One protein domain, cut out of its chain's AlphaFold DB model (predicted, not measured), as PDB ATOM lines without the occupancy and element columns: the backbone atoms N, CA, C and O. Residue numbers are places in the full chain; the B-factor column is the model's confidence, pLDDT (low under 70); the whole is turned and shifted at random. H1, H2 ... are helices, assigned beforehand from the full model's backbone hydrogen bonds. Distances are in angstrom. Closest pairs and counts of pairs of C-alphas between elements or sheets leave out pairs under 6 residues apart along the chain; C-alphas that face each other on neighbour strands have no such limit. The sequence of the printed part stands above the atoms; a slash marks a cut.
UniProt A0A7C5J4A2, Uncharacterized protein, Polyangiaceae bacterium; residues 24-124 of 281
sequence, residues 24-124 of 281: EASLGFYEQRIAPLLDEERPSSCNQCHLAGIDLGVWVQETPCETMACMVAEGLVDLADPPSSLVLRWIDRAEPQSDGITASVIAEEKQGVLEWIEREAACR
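This is residues 24 to 124 of the 281 residues of an uncharacterized protein of Polyangiaceae bacterium (UniProt A0A7C5J4A2). One long helix, H5, runs along most of the length of a small helical body, with the short H4 packed beside it as a hairpin and H1 on its other side, both running opposite ways to H5. H3 and H2 lie far from each other along the body, H3 crosswise to H1 and H2 by H4, and residues 53 to 63 join them over the side away from H5. The printed part has 101 residues, with five named helices in the order H1 to H5 and no named strand; the class is all helix. The whole is compact, with a radius of gyration of the C-alphas of 13.0 A and spans of 37 by 25 by 23 A.

H1, residues 24 to 33, and H5, residues 103 to 123, only just touch, with 3 pairs of C-alphas within 8 A, the closest being Arg 33 and Gly 112 at 6.0 A; the tilt is a shallow 13 degrees, opposite ways. H2, residues 46 to 52, is close to but not clearly touching H4, residues 86 to 92; their closest C-alphas, Cys 46 and Ile 91, are 6.6 A apart, at 76 degrees, about perpendicular. H3, residues 64 to 73, is close to but not clearly touching H1, about perpendicular at 80 degrees, with the C-alphas of Tyr 30 and Pro 64 closest at 7.1 A. H3 and H5 are near each other. H4 and H5 form a helical hairpin: they touch, closest at the C-alphas of Leu 88 and Lys 110, 5.8 A, with a shallow tilt of 23 degrees, opposite ways. Every O i to N i+4 pair is within hydrogen-bond range in H1, H3, H4 and H5; in H2 1 of 3 is, beside 2 of 4 O i to N i+3 pairs.

H1 begins at C-alpha 24, (-58.163, -47.151, -28.281), and is 13.9 A long; H3 is 14.1 A. H5, 30.0 A long, ends at C-alpha 123, (-64.893, -42.632, -37.846).

The two C-alphas farthest apart, Asp 99 and Arg 124, are 37.7 A apart. The printed part has no cut. The links H1 to H2, H2 to H3 and H3 to H4 are long; H4 to H5 is short. The model's pLDDT is under 70 at residues 40 to 59 and 93 to 101.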
ATOM      1  N   GLU A  24     -58.791 -45.871 -28.629       82.69
ATOM      2  CA  GLU A  24     -58.163 -47.151 -28.281       82.69
ATOM      3  C   GLU A  24     -58.297 -48.179 -29.416       82.69
ATOM      4  O   GLU A  24     -57.326 -48.860 -29.751       82.69
ATOM      5  N   ALA A  25     -59.474 -48.272 -30.045       82.50
ATOM      6  CA  ALA A  25     -59.676 -49.129 -31.210       82.50
ATOM      7  C   ALA A  25     -58.888 -48.623 -32.428       82.50
ATOM      8  O   ALA A  25     -58.411 -49.433 -33.224       82.50
ATOM      9  N   SER A  26     -58.724 -47.303 -32.565       80.94
ATOM     10  CA  SER A  26     -57.980 -46.690 -33.670       80.94
ATOM     11  C   SER A  26     -56.491 -46.921 -33.575       80.94
ATOM     12  O   SER A  26     -55.883 -47.408 -34.528       80.94
ATOM     13  N   LEU A  27     -55.927 -46.665 -32.400       82.75
ATOM     14  CA  LEU A  27     -54.533 -46.956 -32.128       82.75
ATOM     15  C   LEU A  27     -54.256 -48.459 -32.238       82.75
ATOM     16  O   LEU A  27     -53.311 -48.854 -32.912       82.75
ATOM     17  N   GLY A  28     -55.123 -49.304 -31.668       84.31
ATOM     18  CA  GLY A  28     -54.974 -50.758 -31.751       84.31
ATOM     19  C   GLY A  28     -55.018 -51.287 -33.187       84.31
ATOM     20  O   GLY A  28     -54.230 -52.164 -33.541       84.31
ATOM     21  N   PHE A  29     -55.890 -50.735 -34.039       86.88
ATOM     22  CA  PHE A  29     -55.905 -51.064 -35.464       86.88
ATOM     23  C   PHE A  29     -54.599 -50.640 -36.147       86.88
ATOM     24  O   PHE A  29     -53.991 -51.454 -36.839       86.88
ATOM     25  N   TYR A  30     -54.145 -49.402 -35.931       84.81
ATOM     26  CA  TYR A  30     -52.902 -48.906 -36.521       84.81
ATOM     27  C   TYR A  30     -51.696 -49.766 -36.119       84.81
ATOM     28  O   TYR A  30     -50.966 -50.244 -36.986       84.81
ATOM     29  N   GLU A  31     -51.517 -50.022 -34.823       86.50
ATOM     30  CA  GLU A  31     -50.416 -50.830 -34.290       86.50
ATOM     31  C   GLU A  31     -50.431 -52.262 -34.833       86.50
ATOM     32  O   GLU A  31     -49.382 -52.846 -35.098       86.50
ATOM     33  N   GLN A  32     -51.620 -52.841 -35.016       85.75
ATOM     34  CA  GLN A  32     -51.757 -54.207 -35.505       85.75
ATOM     35  C   GLN A  32     -51.597 -54.314 -37.025       85.75
ATOM     36  O   GLN A  32     -51.075 -55.320 -37.512       85.75
ATOM     37  N   ARG A  33     -52.103 -53.330 -37.776       85.00
ATOM     38  CA  ARG A  33     -52.319 -53.460 -39.221       85.00
ATOM     39  C   ARG A  33     -51.397 -52.599 -40.072       85.00
ATOM     40  O   ARG A  33     -51.059 -53.045 -41.167       85.00
ATOM     41  N   ILE A  34     -51.010 -51.419 -39.588       82.94
ATOM     42  CA  ILE A  34     -50.278 -50.398 -40.353       82.94
ATOM     43  C   ILE A  34     -48.829 -50.294 -39.908       82.94
ATOM     44  O   ILE A  34     -47.943 -50.413 -40.746       82.94
ATOM     45  N   ALA A  35     -48.568 -50.156 -38.605       82.12
ATOM     46  CA  ALA A  35     -47.206 -50.044 -38.086       82.12
ATOM     47  C   ALA A  35     -46.271 -51.173 -38.581       82.12
ATOM     48  O   ALA A  35     -45.162 -50.862 -39.012       82.12
ATOM     49  N   PRO A  36     -46.696 -52.456 -38.656       81.69
ATOM     50  CA  PRO A  36     -45.843 -53.525 -39.179       81.69
ATOM     51  C   PRO A  36     -45.558 -53.444 -40.685       81.69
ATOM     52  O   PRO A  36     -44.733 -54.210 -41.173       81.69
ATOM     53  N   LEU A  37     -46.283 -52.612 -41.440       72.12
ATOM     54  CA  LEU A  37     -46.040 -52.357 -42.866       72.12
ATOM     55  C   LEU A  37     -45.009 -51.237 -43.080       72.12
ATOM     56  O   LEU A  37     -44.386 -51.188 -44.136       72.12
ATOM     57  N   LEU A  38     -44.843 -50.363 -42.081       71.56
ATOM     58  CA  LEU A  38     -43.907 -49.233 -42.082       71.56
ATOM     59  C   LEU A  38     -42.555 -49.578 -41.433       71.56
ATOM     60  O   LEU A  38     -41.668 -48.734 -41.375       71.56
ATOM     61  N   ASP A  39     -42.402 -50.801 -40.923       70.44
ATOM     62  CA  ASP A  39     -41.170 -51.278 -40.297       70.44
ATOM     63  C   ASP A  39     -40.026 -51.359 -41.325       70.44
ATOM     64  O   ASP A  39     -40.113 -52.096 -42.311       70.44
ATOM     65  N   GLU A  40     -38.939 -50.625 -41.072       61.84
ATOM     66  CA  GLU A  40     -37.751 -50.558 -41.932       61.84
ATOM     67  C   GLU A  40     -37.060 -51.923 -42.128       61.84
ATOM     68  O   GLU A  40     -36.368 -52.136 -43.127       61.84
ATOM     69  N   GLU A  41     -37.242 -52.868 -41.197       65.88
ATOM     70  CA  GLU A  41     -36.663 -54.215 -41.267       65.88
ATOM     71  C   GLU A  41     -37.508 -55.181 -42.120       65.88
ATOM     72  O   GLU A  41     -37.036 -56.262 -42.499       65.88
ATOM     73  N   ARG A  42     -38.751 -54.809 -42.462       63.12
ATOM     74  CA  ARG A  42     -39.634 -55.603 -43.324       63.12
ATOM     75  C   ARG A  42     -39.341 -55.304 -44.800       63.12
ATOM     76  O   ARG A  42     -39.318 -54.144 -45.210       63.12
ATOM     77  N   PRO A  43     -39.193 -56.331 -45.662       60.31
ATOM     78  CA  PRO A  43     -39.267 -56.135 -47.103       60.31
ATOM     79  C   PRO A  43     -40.628 -55.533 -47.461       60.31
ATOM     80  O   PRO A  43     -41.649 -56.217 -47.398       60.31
ATOM     81  N   SER A  44     -40.626 -54.247 -47.785       62.50
ATOM     82  CA  SER A  44     -41.825 -53.469 -48.074       62.50
ATOM     83  C   SER A  44     -41.869 -53.111 -49.550       62.50
ATOM     84  O   SER A  44     -40.838 -52.770 -50.143       62.50
ATOM     85  N   SER A  45     -43.056 -53.176 -50.151       57.53
ATOM     86  CA  SER A  45     -43.233 -52.746 -51.537       57.53
ATOM     87  C   SER A  45     -43.053 -51.233 -51.696       57.53
ATOM     88  O   SER A  45     -42.557 -50.776 -52.727       57.53
ATOM     89  N   CYS A  46     -43.283 -50.477 -50.617       59.47
ATOM     90  CA  CYS A  46     -42.985 -49.054 -50.533       59.47
ATOM     91  C   CYS A  46     -41.534 -48.757 -50.953       59.47
ATOM     92  O   CYS A  46     -41.291 -47.863 -51.766       59.47
ATOM     93  N   ASN A  47     -40.564 -49.568 -50.495       56.41
ATOM     94  CA  ASN A  47     -39.116 -49.434 -50.769       56.41
ATOM     95  C   ASN A  47     -38.731 -49.604 -52.243       56.41
ATOM     96  O   ASN A  47     -37.633 -49.209 -52.639       56.41
ATOM     97  N   GLN A  48     -39.623 -50.126 -53.084       55.25
ATOM     98  CA  GLN A  48     -39.397 -50.184 -54.529       55.25
ATOM     99  C   GLN A  48     -39.761 -48.874 -55.235       55.25
ATOM    100  O   GLN A  48     -39.086 -48.500 -56.199       55.25
ATOM    101  N   CYS A  49     -40.769 -48.155 -54.734       52.78
ATOM    102  CA  CYS A  49     -41.169 -46.838 -55.230       52.78
ATOM    103  C   CYS A  49     -40.322 -45.697 -54.643       52.78
ATOM    104  O   CYS A  49     -40.143 -44.686 -55.313       52.78
ATOM    105  N   HIS A  50     -39.687 -45.877 -53.479       52.84
ATOM    106  CA  HIS A  50     -38.690 -44.934 -52.945       52.84
ATOM    107  C   HIS A  50     -37.494 -44.696 -53.894       52.84
ATOM    108  O   HIS A  50     -36.868 -43.637 -53.878       52.84
ATOM    109  N   LEU A  51     -37.213 -45.639 -54.806       42.56
ATOM    110  CA  LEU A  51     -36.228 -45.471 -55.885       42.56
ATOM    111  C   LEU A  51     -36.718 -44.582 -57.048       42.56
ATOM    112  O   LEU A  51     -35.941 -44.331 -57.967       42.56
ATOM    113  N   ALA A  52     -37.972 -44.122 -57.027       46.62
ATOM    114  CA  ALA A  52     -38.486 -43.020 -57.847       46.62
ATOM    115  C   ALA A  52     -38.408 -41.661 -57.109       46.62
ATOM    116  O   ALA A  52     -39.001 -40.682 -57.548       46.62
ATOM    117  N   GLY A  53     -37.664 -41.590 -55.994       40.78
ATOM    118  CA  GLY A  53     -37.271 -40.339 -55.335       40.78
ATOM    119  C   GLY A  53     -38.237 -39.807 -54.276       40.78
ATOM    120  O   GLY A  53     -38.017 -38.710 -53.773       40.78
ATOM    121  N   ILE A  54     -39.287 -40.551 -53.939       47.47
ATOM    122  CA  ILE A  54     -40.279 -40.158 -52.935       47.47
ATOM    123  C   ILE A  54     -39.918 -40.796 -51.588       47.47
ATOM    124  O   ILE A  54     -39.879 -42.019 -51.496       47.47
ATOM    125  N   ASP A  55     -39.641 -39.993 -50.559       50.25
ATOM    126  CA  ASP A  55     -39.463 -40.455 -49.175       50.25
ATOM    127  C   ASP A  55     -40.834 -40.546 -48.479       50.25
ATOM    128  O   ASP A  55     -41.677 -39.686 -48.668       50.25
ATOM    129  N   LEU A  56     -41.078 -41.594 -47.696       52.12
ATOM    130  CA  LEU A  56     -42.300 -41.785 -46.904       52.12
ATOM    131  C   LEU A  56     -42.191 -41.041 -45.572       52.12
ATOM    132  O   LEU A  56     -43.213 -40.653 -45.007       52.12
ATOM    133  N   GLY A  57     -40.965 -40.806 -45.092       56.16
ATOM    134  CA  GLY A  57     -40.692 -40.055 -43.873       56.16
ATOM    135  C   GLY A  57     -41.161 -38.601 -43.932       56.16
ATOM    136  O   GLY A  57     -41.328 -37.993 -42.884       56.16
ATOM    137  N   VAL A  58     -41.440 -38.060 -45.123       56.34
ATOM    138  CA  VAL A  58     -42.009 -36.708 -45.277       56.34
ATOM    139  C   VAL A  58     -43.500 -36.634 -44.926       56.34
ATOM    140  O   VAL A  58     -44.012 -35.542 -44.704       56.34
ATOM    141  N   TRP A  59     -44.204 -37.771 -44.839       64.75
ATOM    142  CA  TRP A  59     -45.633 -37.807 -44.492       64.75
ATOM    143  C   TRP A  59     -45.945 -38.593 -43.222       64.75
ATOM    144  O   TRP A  59     -47.035 -38.439 -42.672       64.75
ATOM    145  N   VAL A  60     -45.012 -39.425 -42.749       74.56
ATOM    146  CA  VAL A  60     -45.124 -40.099 -41.450       74.56
ATOM    147  C   VAL A  60     -44.846 -39.084 -40.344       74.56
ATOM    148  O   VAL A  60     -43.718 -38.642 -40.155       74.56
ATOM    149  N   GLN A  61     -45.897 -38.733 -39.612       78.62
ATOM    150  CA  GLN A  61     -45.859 -37.800 -38.487       78.62
ATOM    151  C   GLN A  61     -45.670 -38.543 -37.154       78.62
ATOM    152  O   GLN A  61     -45.627 -39.776 -37.111       78.62
ATOM    153  N   GLU A  62     -45.581 -37.802 -36.042       79.88
ATOM    154  CA  GLU A  62     -45.393 -38.385 -34.704       79.88
ATOM    155  C   GLU A  62     -46.512 -39.365 -34.324       79.88
ATOM    156  O   GLU A  62     -46.263 -40.371 -33.652       79.88
ATOM    157  N   THR A  63     -47.741 -39.093 -34.769       82.81
ATOM    158  CA  THR A  63     -48.897 -39.951 -34.514       82.81
ATOM    159  C   THR A  63     -49.566 -40.460 -35.797       82.81
ATOM    160  O   THR A  63     -49.491 -39.831 -36.858       82.81
ATOM    161  N   PRO A  64     -50.312 -41.581 -35.712       83.81
ATOM    162  CA  PRO A  64     -51.142 -42.063 -36.815       83.81
ATOM    163  C   PRO A  64     -52.137 -41.016 -37.315       83.81
ATOM    164  O   PRO A  64     -52.367 -40.904 -38.516       83.81
ATOM    165  N   CYS A  65     -52.722 -40.237 -36.402       85.31
ATOM    166  CA  CYS A  65     -53.709 -39.240 -36.787       85.31
ATOM    167  C   CYS A  65     -53.100 -38.046 -37.505       85.31
ATOM    168  O   CYS A  65     -53.668 -37.606 -38.500       85.31
ATOM    169  N   GLU A  66     -51.940 -37.566 -37.065       83.94
ATOM    170  CA  GLU A  66     -51.203 -36.530 -37.795       83.94
ATOM    171  C   GLU A  66     -50.742 -37.057 -39.158       83.94
ATOM    172  O   GLU A  66     -50.887 -36.366 -40.157       83.94
ATOM    173  N   THR A  67     -50.307 -38.320 -39.237       84.94
ATOM    174  CA  THR A  67     -49.916 -38.959 -40.506       84.94
ATOM    175  C   THR A  67     -51.089 -38.993 -41.484       84.94
ATOM    176  O   THR A  67     -50.961 -38.562 -42.627       84.94
ATOM    177  N   MET A  68     -52.266 -39.453 -41.043       88.44
ATOM    178  CA  MET A  68     -53.471 -39.451 -41.879       88.44
ATOM    179  C   MET A  68     -53.881 -38.031 -42.277       88.44
ATOM    180  O   MET A  68     -54.179 -37.786 -43.443       88.44
ATOM    181  N   ALA A  69     -53.877 -37.091 -41.332       86.94
ATOM    182  CA  ALA A  69     -54.233 -35.705 -41.603       86.94
ATOM    183  C   ALA A  69     -53.274 -35.055 -42.613       86.94
ATOM    184  O   ALA A  69     -53.736 -34.358 -43.515       86.94
ATOM    185  N   CYS A  70     -51.971 -35.338 -42.520       81.94
ATOM    186  CA  CYS A  70     -50.978 -34.865 -43.475       81.94
ATOM    187  C   CYS A  70     -51.199 -35.486 -44.858       81.94
ATOM    188  O   CYS A  70     -51.308 -34.772 -45.849       81.94
ATOM    189  N   MET A  71     -51.389 -36.807 -44.940       84.12
ATOM    190  CA  MET A  71     -51.690 -37.475 -46.212       84.12
ATOM    191  C   MET A  71     -52.980 -36.957 -46.872       84.12
ATOM    192  O   MET A  71     -53.058 -36.909 -48.098       84.12
ATOM    193  N   VAL A  72     -53.995 -36.565 -46.095       85.31
ATOM    194  CA  VAL A  72     -55.211 -35.921 -46.620       85.31
ATOM    195  C   VAL A  72     -54.914 -34.504 -47.118       85.31
ATOM    196  O   VAL A  72     -55.356 -34.146 -48.209       85.31
ATOM    197  N   ALA A  73     -54.164 -33.708 -46.351       79.62
ATOM    198  CA  ALA A  73     -53.796 -32.341 -46.725       79.62
ATOM    199  C   ALA A  73     -52.958 -32.292 -48.016       79.62
ATOM    200  O   ALA A  73     -53.203 -31.449 -48.873       79.62
ATOM    201  N   GLU A  74     -52.052 -33.254 -48.192       73.50
ATOM    202  CA  GLU A  74     -51.201 -33.413 -49.380       73.50
ATOM    203  C   GLU A  74     -51.923 -34.106 -50.558       73.50
ATOM    204  O   GLU A  74     -51.320 -34.401 -51.590       73.50
ATOM    205  N   GLY A  75     -53.221 -34.414 -50.422       76.88
ATOM    206  CA  GLY A  75     -54.021 -35.047 -51.478       76.88
ATOM    207  C   GLY A  75     -53.653 -36.508 -51.774       76.88
ATOM    208  O   GLY A  75     -54.050 -37.059 -52.803       76.88
ATOM    209  N   LEU A  76     -52.905 -37.164 -50.883       79.06
ATOM    210  CA  LEU A  76     -52.535 -38.576 -51.012       79.06
ATOM    211  C   LEU A  76     -53.689 -39.517 -50.659       79.06
ATOM    212  O   LEU A  76     -53.781 -40.628 -51.197       79.06
ATOM    213  N   VAL A  77     -54.561 -39.066 -49.760       86.44
ATOM    214  CA  VAL A  77     -55.736 -39.790 -49.275       86.44
ATOM    215  C   VAL A  77     -57.007 -39.007 -49.583       86.44
ATOM    216  O   VAL A  77     -57.132 -37.838 -49.224       86.44
ATOM    217  N   ASP A  78     -57.981 -39.690 -50.182       85.69
ATOM    218  CA  ASP A  78     -59.342 -39.193 -50.361       85.69
ATOM    219  C   ASP A  78     -60.279 -39.914 -49.377       85.69
ATOM    220  O   ASP A  78     -60.635 -41.076 -49.563       85.69
ATOM    221  N   LEU A  79     -60.688 -39.225 -48.307       91.19
ATOM    222  CA  LEU A  79     -61.640 -39.772 -47.331       91.19
ATOM    223  C   LEU A  79     -63.088 -39.800 -47.851       91.19
ATOM    224  O   LEU A  79     -63.937 -40.461 -47.250       91.19
ATOM    225  N   ALA A  80     -63.405 -39.068 -48.921       89.31
ATOM    226  CA  ALA A  80     -64.718 -39.112 -49.557       89.31
ATOM    227  C   ALA A  80     -64.856 -40.326 -50.489       89.31
ATOM    228  O   ALA A  80     -65.951 -40.885 -50.586       89.31
ATOM    229  N   ASP A  81     -63.761 -40.752 -51.121       89.62
ATOM    230  CA  ASP A  81     -63.684 -41.955 -51.955       89.62
ATOM    231  C   ASP A  81     -62.395 -42.763 -51.667       89.62
ATOM    232  O   ASP A  81     -61.451 -42.722 -52.466       89.62
ATOM    233  N   PRO A  82     -62.339 -43.521 -50.543       92.81
ATOM    234  CA  PRO A  82     -61.142 -44.242 -50.093       92.81
ATOM    235  C   PRO A  82     -60.419 -45.061 -51.168       92.81
ATOM    236  O   PRO A  82     -59.196 -44.918 -51.276       92.81
ATOM    237  N   PRO A  83     -61.105 -45.859 -52.014       90.00
ATOM    238  CA  PRO A  83     -60.450 -46.631 -53.069       90.00
ATOM    239  C   PRO A  83     -59.757 -45.785 -54.146       90.00
ATOM    240  O   PRO A  83     -58.891 -46.310 -54.845       90.00
ATOM    241  N   SER A  84     -60.125 -44.509 -54.306       82.25
ATOM    242  CA  SER A  84     -59.522 -43.613 -55.302       82.25
ATOM    243  C   SER A  84     -58.217 -42.951 -54.825       82.25
ATOM    244  O   SER A  84     -57.486 -42.363 -55.632       82.25
ATOM    245  N   SER A  85     -57.900 -43.102 -53.531       82.19
ATOM    246  CA  SER A  85     -56.724 -42.521 -52.879       82.19
ATOM    247  C   SER A  85     -55.432 -42.801 -53.644       82.19
ATOM    248  O   SER A  85     -55.137 -43.923 -54.071       82.19
ATOM    249  N   LEU A  86     -54.622 -41.758 -53.789       76.94
ATOM    250  CA  LEU A  86     -53.389 -41.762 -54.564       76.94
ATOM    251  C   LEU A  86     -52.356 -42.754 -54.028       76.94
ATOM    252  O   LEU A  86     -51.699 -43.444 -54.809       76.94
ATOM    253  N   VAL A  87     -52.267 -42.859 -52.701       79.12
ATOM    254  CA  VAL A  87     -51.356 -43.778 -52.009       79.12
ATOM    255  C   VAL A  87     -51.629 -45.246 -52.363       79.12
ATOM    256  O   VAL A  87     -50.696 -46.028 -52.517       79.12
ATOM    257  N   LEU A  88     -52.889 -45.630 -52.600       83.69
ATOM    258  CA  LEU A  88     -53.239 -47.002 -52.991       83.69
ATOM    259  C   LEU A  88     -52.778 -47.315 -54.415       83.69
ATOM    260  O   LEU A  88     -52.290 -48.415 -54.679       83.69
ATOM    261  N   ARG A  89     -52.884 -46.329 -55.316       74.88
ATOM    262  CA  ARG A  89     -52.344 -46.432 -56.677       74.88
ATOM    263  C   ARG A  89     -50.823 -46.550 -56.659       74.88
ATOM    264  O   ARG A  89     -50.279 -47.240 -57.506       74.88
ATOM    265  N   TRP A  90     -50.131 -45.914 -55.710       74.81
ATOM    266  CA  TRP A  90     -48.682 -46.078 -55.550       74.81
ATOM    267  C   TRP A  90     -48.286 -47.489 -55.137       74.81
ATOM    268  O   TRP A  90     -47.365 -48.041 -55.728       74.81
ATOM    269  N   ILE A  91     -49.004 -48.097 -54.194       75.38
ATOM    270  CA  ILE A  91     -48.714 -49.468 -53.758       75.38
ATOM    271  C   ILE A  91     -48.908 -50.465 -54.912       75.38
ATOM    272  O   ILE A  91     -48.087 -51.359 -55.096       75.38
ATOM    273  N   ASP A  92     -49.937 -50.284 -55.749       74.25
ATOM    274  CA  ASP A  92     -50.172 -51.142 -56.925       74.25
ATOM    275  C   ASP A  92     -49.029 -51.133 -57.952       74.25
ATOM    276  O   ASP A  92     -48.932 -52.055 -58.762       74.25
ATOM    277  N   ARG A  93     -48.183 -50.097 -57.948       68.12
ATOM    278  CA  ARG A  93     -47.059 -49.963 -58.886       68.12
ATOM    279  C   ARG A  93     -45.845 -50.782 -58.488       68.12
ATOM    280  O   ARG A  93     -44.925 -50.926 -59.292       68.12
ATOM    281  N   ALA A  94     -45.807 -51.283 -57.259       69.88
ATOM    282  CA  ALA A  94     -44.730 -52.152 -56.847       69.88
ATOM    283  C   ALA A  94     -44.750 -53.445 -57.671       69.88
ATOM    284  O   ALA A  94     -45.797 -54.044 -57.925       69.88
ATOM    285  N   GLU A  95     -43.571 -53.897 -58.084       65.06
ATOM    286  CA  GLU A  95     -43.437 -55.107 -58.879       65.06
ATOM    287  C   GLU A  95     -42.907 -56.255 -58.008       65.06
ATOM    288  O   GLU A  95     -41.997 -56.066 -57.192       65.06
ATOM    289  N   PRO A  96     -43.403 -57.491 -58.181       65.69
ATOM    290  CA  PRO A  96     -42.949 -58.630 -57.396       65.69
ATOM    291  C   PRO A  96     -41.570 -59.128 -57.874       65.69
ATOM    292  O   PRO A  96     -41.447 -60.207 -58.452       65.69
ATOM    293  N   GLN A  97     -40.530 -58.312 -57.691       60.50
ATOM    294  CA  GLN A  97     -39.188 -58.505 -58.257       60.50
ATOM    295  C   GLN A  97     -38.171 -59.110 -57.274       60.50
ATOM    296  O   GLN A  97     -37.015 -59.314 -57.648       60.50
ATOM    297  N   SER A  98     -38.550 -59.411 -56.025       58.78
ATOM    298  CA  SER A  98     -37.647 -60.032 -55.044       58.78
ATOM    299  C   SER A  98     -38.333 -61.098 -54.189       58.78
ATOM    300  O   SER A  98     -39.549 -61.079 -54.008       58.78
ATOM    301  N   ASP A  99     -37.539 -62.005 -53.608       61.75
ATOM    302  CA  ASP A  99     -38.025 -63.075 -52.716       61.75
ATOM    303  C   ASP A  99     -38.786 -62.539 -51.480       61.75
ATOM    304  O   ASP A  99     -39.526 -63.288 -50.843       61.75
ATOM    305  N   GLY A 100     -38.617 -61.254 -51.140       64.12
ATOM    306  CA  GLY A 100     -39.288 -60.590 -50.018       64.12
ATOM    307  C   GLY A 100     -40.496 -59.734 -50.403       64.12
ATOM    308  O   GLY A 100     -41.367 -59.528 -49.565       64.12
ATOM    309  N   ILE A 101     -40.590 -59.264 -51.651       67.81
ATOM    310  CA  ILE A 101     -41.687 -58.408 -52.123       67.81
ATOM    311  C   ILE A 101     -42.426 -59.183 -53.201       67.81
ATOM    312  O   ILE A 101     -42.074 -59.168 -54.377       67.81
ATOM    313  N   THR A 102     -43.424 -59.939 -52.756       78.56
ATOM    314  CA  THR A 102     -44.271 -60.763 -53.622       78.56
ATOM    315  C   THR A 102     -45.591 -60.053 -53.896       78.56
ATOM    316  O   THR A 102     -45.985 -59.150 -53.159       78.56
ATOM    317  N   ALA A 103     -46.347 -60.525 -54.889       79.62
ATOM    318  CA  ALA A 103     -47.697 -60.018 -55.151       79.62
ATOM    319  C   ALA A 103     -48.617 -60.108 -53.915       79.62
ATOM    320  O   ALA A 103     -49.499 -59.276 -53.737       79.62
ATOM    321  N   SER A 104     -48.392 -61.094 -53.037       81.50
ATOM    322  CA  SER A 104     -49.142 -61.223 -51.783       81.50
ATOM    323  C   SER A 104     -48.796 -60.126 -50.778       81.50
ATOM    324  O   SER A 104     -49.684 -59.687 -50.060       81.50
ATOM    325  N   VAL A 105     -47.532 -59.699 -50.719       77.81
ATOM    326  CA  VAL A 105     -47.082 -58.624 -49.818       77.81
ATOM    327  C   VAL A 105     -47.657 -57.288 -50.279       77.81
ATOM    328  O   VAL A 105     -48.255 -56.580 -49.478       77.81
ATOM    329  N   ILE A 106     -47.586 -57.009 -51.582       78.38
ATOM    330  CA  ILE A 106     -48.168 -55.807 -52.196       78.38
ATOM    331  C   ILE A 106     -49.681 -55.737 -51.927       78.38
ATOM    332  O   ILE A 106     -50.204 -54.707 -51.506       78.38
ATOM    333  N   ALA A 107     -50.392 -56.856 -52.106       82.94
ATOM    334  CA  ALA A 107     -51.822 -56.927 -51.826       82.94
ATOM    335  C   ALA A 107     -52.146 -56.715 -50.336       82.94
ATOM    336  O   ALA A 107     -53.112 -56.026 -50.014       82.94
ATOM    337  N   GLU A 108     -51.345 -57.282 -49.427       82.56
ATOM    338  CA  GLU A 108     -51.519 -57.118 -47.979       82.56
ATOM    339  C   GLU A 108     -51.295 -55.668 -47.532       82.56
ATOM    340  O   GLU A 108     -52.050 -55.171 -46.687       82.56
ATOM    341  N   GLU A 109     -50.291 -55.000 -48.104       81.00
ATOM    342  CA  GLU A 109     -49.978 -53.591 -47.860       81.00
ATOM    343  C   GLU A 109     -51.103 -52.688 -48.351       81.00
ATOM    344  O   GLU A 109     -51.668 -51.926 -47.565       81.00
ATOM    345  N   LYS A 110     -51.515 -52.848 -49.615       85.56
ATOM    346  CA  LYS A 110     -52.626 -52.082 -50.185       85.56
ATOM    347  C   LYS A 110     -53.907 -52.269 -49.385       85.56
ATOM    348  O   LYS A 110     -54.597 -51.297 -49.096       85.56
ATOM    349  N   GLN A 111     -54.228 -53.511 -49.024       88.38
ATOM    350  CA  GLN A 111     -55.415 -53.801 -48.232       88.38
ATOM    351  C   GLN A 111     -55.336 -53.139 -46.853       88.38
ATOM    352  O   GLN A 111     -56.331 -52.593 -46.398       88.38
ATOM    353  N   GLY A 112     -54.172 -53.161 -46.199       86.69
ATOM    354  CA  GLY A 112     -54.012 -52.543 -44.883       86.69
ATOM    355  C   GLY A 112     -54.230 -51.040 -44.942       86.69
ATOM    356  O   GLY A 112     -55.008 -50.501 -44.161       86.69
ATOM    357  N   VAL A 113     -53.606 -50.377 -45.917       88.50
ATOM    358  CA  VAL A 113     -53.765 -48.934 -46.120       88.50
ATOM    359  C   VAL A 113     -55.210 -48.583 -46.488       88.50
ATOM    360  O   VAL A 113     -55.753 -47.637 -45.927       88.50
ATOM    361  N   LEU A 114     -55.877 -49.363 -47.346       92.19
ATOM    362  CA  LEU A 114     -57.291 -49.144 -47.669       92.19
ATOM    363  C   LEU A 114     -58.183 -49.283 -46.429       92.19
ATOM    364  O   LEU A 114     -58.998 -48.403 -46.173       92.19
ATOM    365  N   GLU A 115     -58.002 -50.344 -45.637       91.69
ATOM    366  CA  GLU A 115     -58.760 -50.563 -44.398       91.69
ATOM    367  C   GLU A 115     -58.568 -49.400 -43.411       91.69
ATOM    368  O   GLU A 115     -59.516 -48.997 -42.736       91.69
ATOM    369  N   TRP A 116     -57.363 -48.823 -43.349       90.81
ATOM    370  CA  TRP A 116     -57.100 -47.638 -42.535       90.81
ATOM    371  C   TRP A 116     -57.860 -46.412 -43.037       90.81
ATOM    372  O   TRP A 116     -58.558 -45.770 -42.252       90.81
ATOM    373  N   ILE A 117     -57.779 -46.115 -44.338       91.81
ATOM    374  CA  ILE A 117     -58.464 -44.968 -44.948       91.81
ATOM    375  C   ILE A 117     -59.983 -45.097 -44.784       91.81
ATOM    376  O   ILE A 117     -60.642 -44.146 -44.369       91.81
ATOM    377  N   GLU A 118     -60.557 -46.271 -45.061       92.69
ATOM    378  CA  GLU A 118     -61.994 -46.531 -44.900       92.69
ATOM    379  C   GLU A 118     -62.444 -46.353 -43.449       92.69
ATOM    380  O   GLU A 118     -63.516 -45.801 -43.180       92.69
ATOM    381  N   ARG A 119     -61.612 -46.793 -42.501       90.31
ATOM    382  CA  ARG A 119     -61.886 -46.632 -41.078       90.31
ATOM    383  C   ARG A 119     -61.855 -45.164 -40.664       90.31
ATOM    384  O   ARG A 119     -62.780 -44.724 -39.987       90.31
ATOM    385  N   GLU A 120     -60.865 -44.395 -41.108       90.06
ATOM    386  CA  GLU A 120     -60.803 -42.954 -40.833       90.06
ATOM    387  C   GLU A 120     -61.934 -42.181 -41.519       90.06
ATOM    388  O   GLU A 120     -62.533 -41.298 -40.907       90.06
ATOM    389  N   ALA A 121     -62.330 -42.563 -42.733       90.75
ATOM    390  CA  ALA A 121     -63.488 -41.989 -43.417       90.75
ATOM    391  C   ALA A 121     -64.799 -42.232 -42.644       90.75
ATOM    392  O   ALA A 121     -65.651 -41.340 -42.546       90.75
ATOM    393  N   ALA A 122     -64.960 -43.429 -42.068       89.88
ATOM    394  CA  ALA A 122     -66.132 -43.800 -41.279       89.88
ATOM    395  C   ALA A 122     -66.154 -43.131 -39.896       89.88
ATOM    396  O   ALA A 122     -67.210 -42.687 -39.442       89.88
ATOM    397  N   CYS A 123     -65.001 -43.074 -39.230       87.12
ATOM    398  CA  CYS A 123     -64.893 -42.632 -37.846       87.12
ATOM    399  C   CYS A 123     -64.653 -41.133 -37.697       87.12
ATOM    400  O   CYS A 123     -65.092 -40.555 -36.703       87.12
ATOM    401  N   ARG A 124     -63.983 -40.506 -38.673       82.19
ATOM    402  CA  ARG A 124     -63.473 -39.129 -38.589       82.19
ATOM    403  C   ARG A 124     -62.711 -38.894 -37.280       82.19
ATOM    404  O   ARG A 124     -62.857 -37.848 -36.658       82.19
TER     405      ARG A 124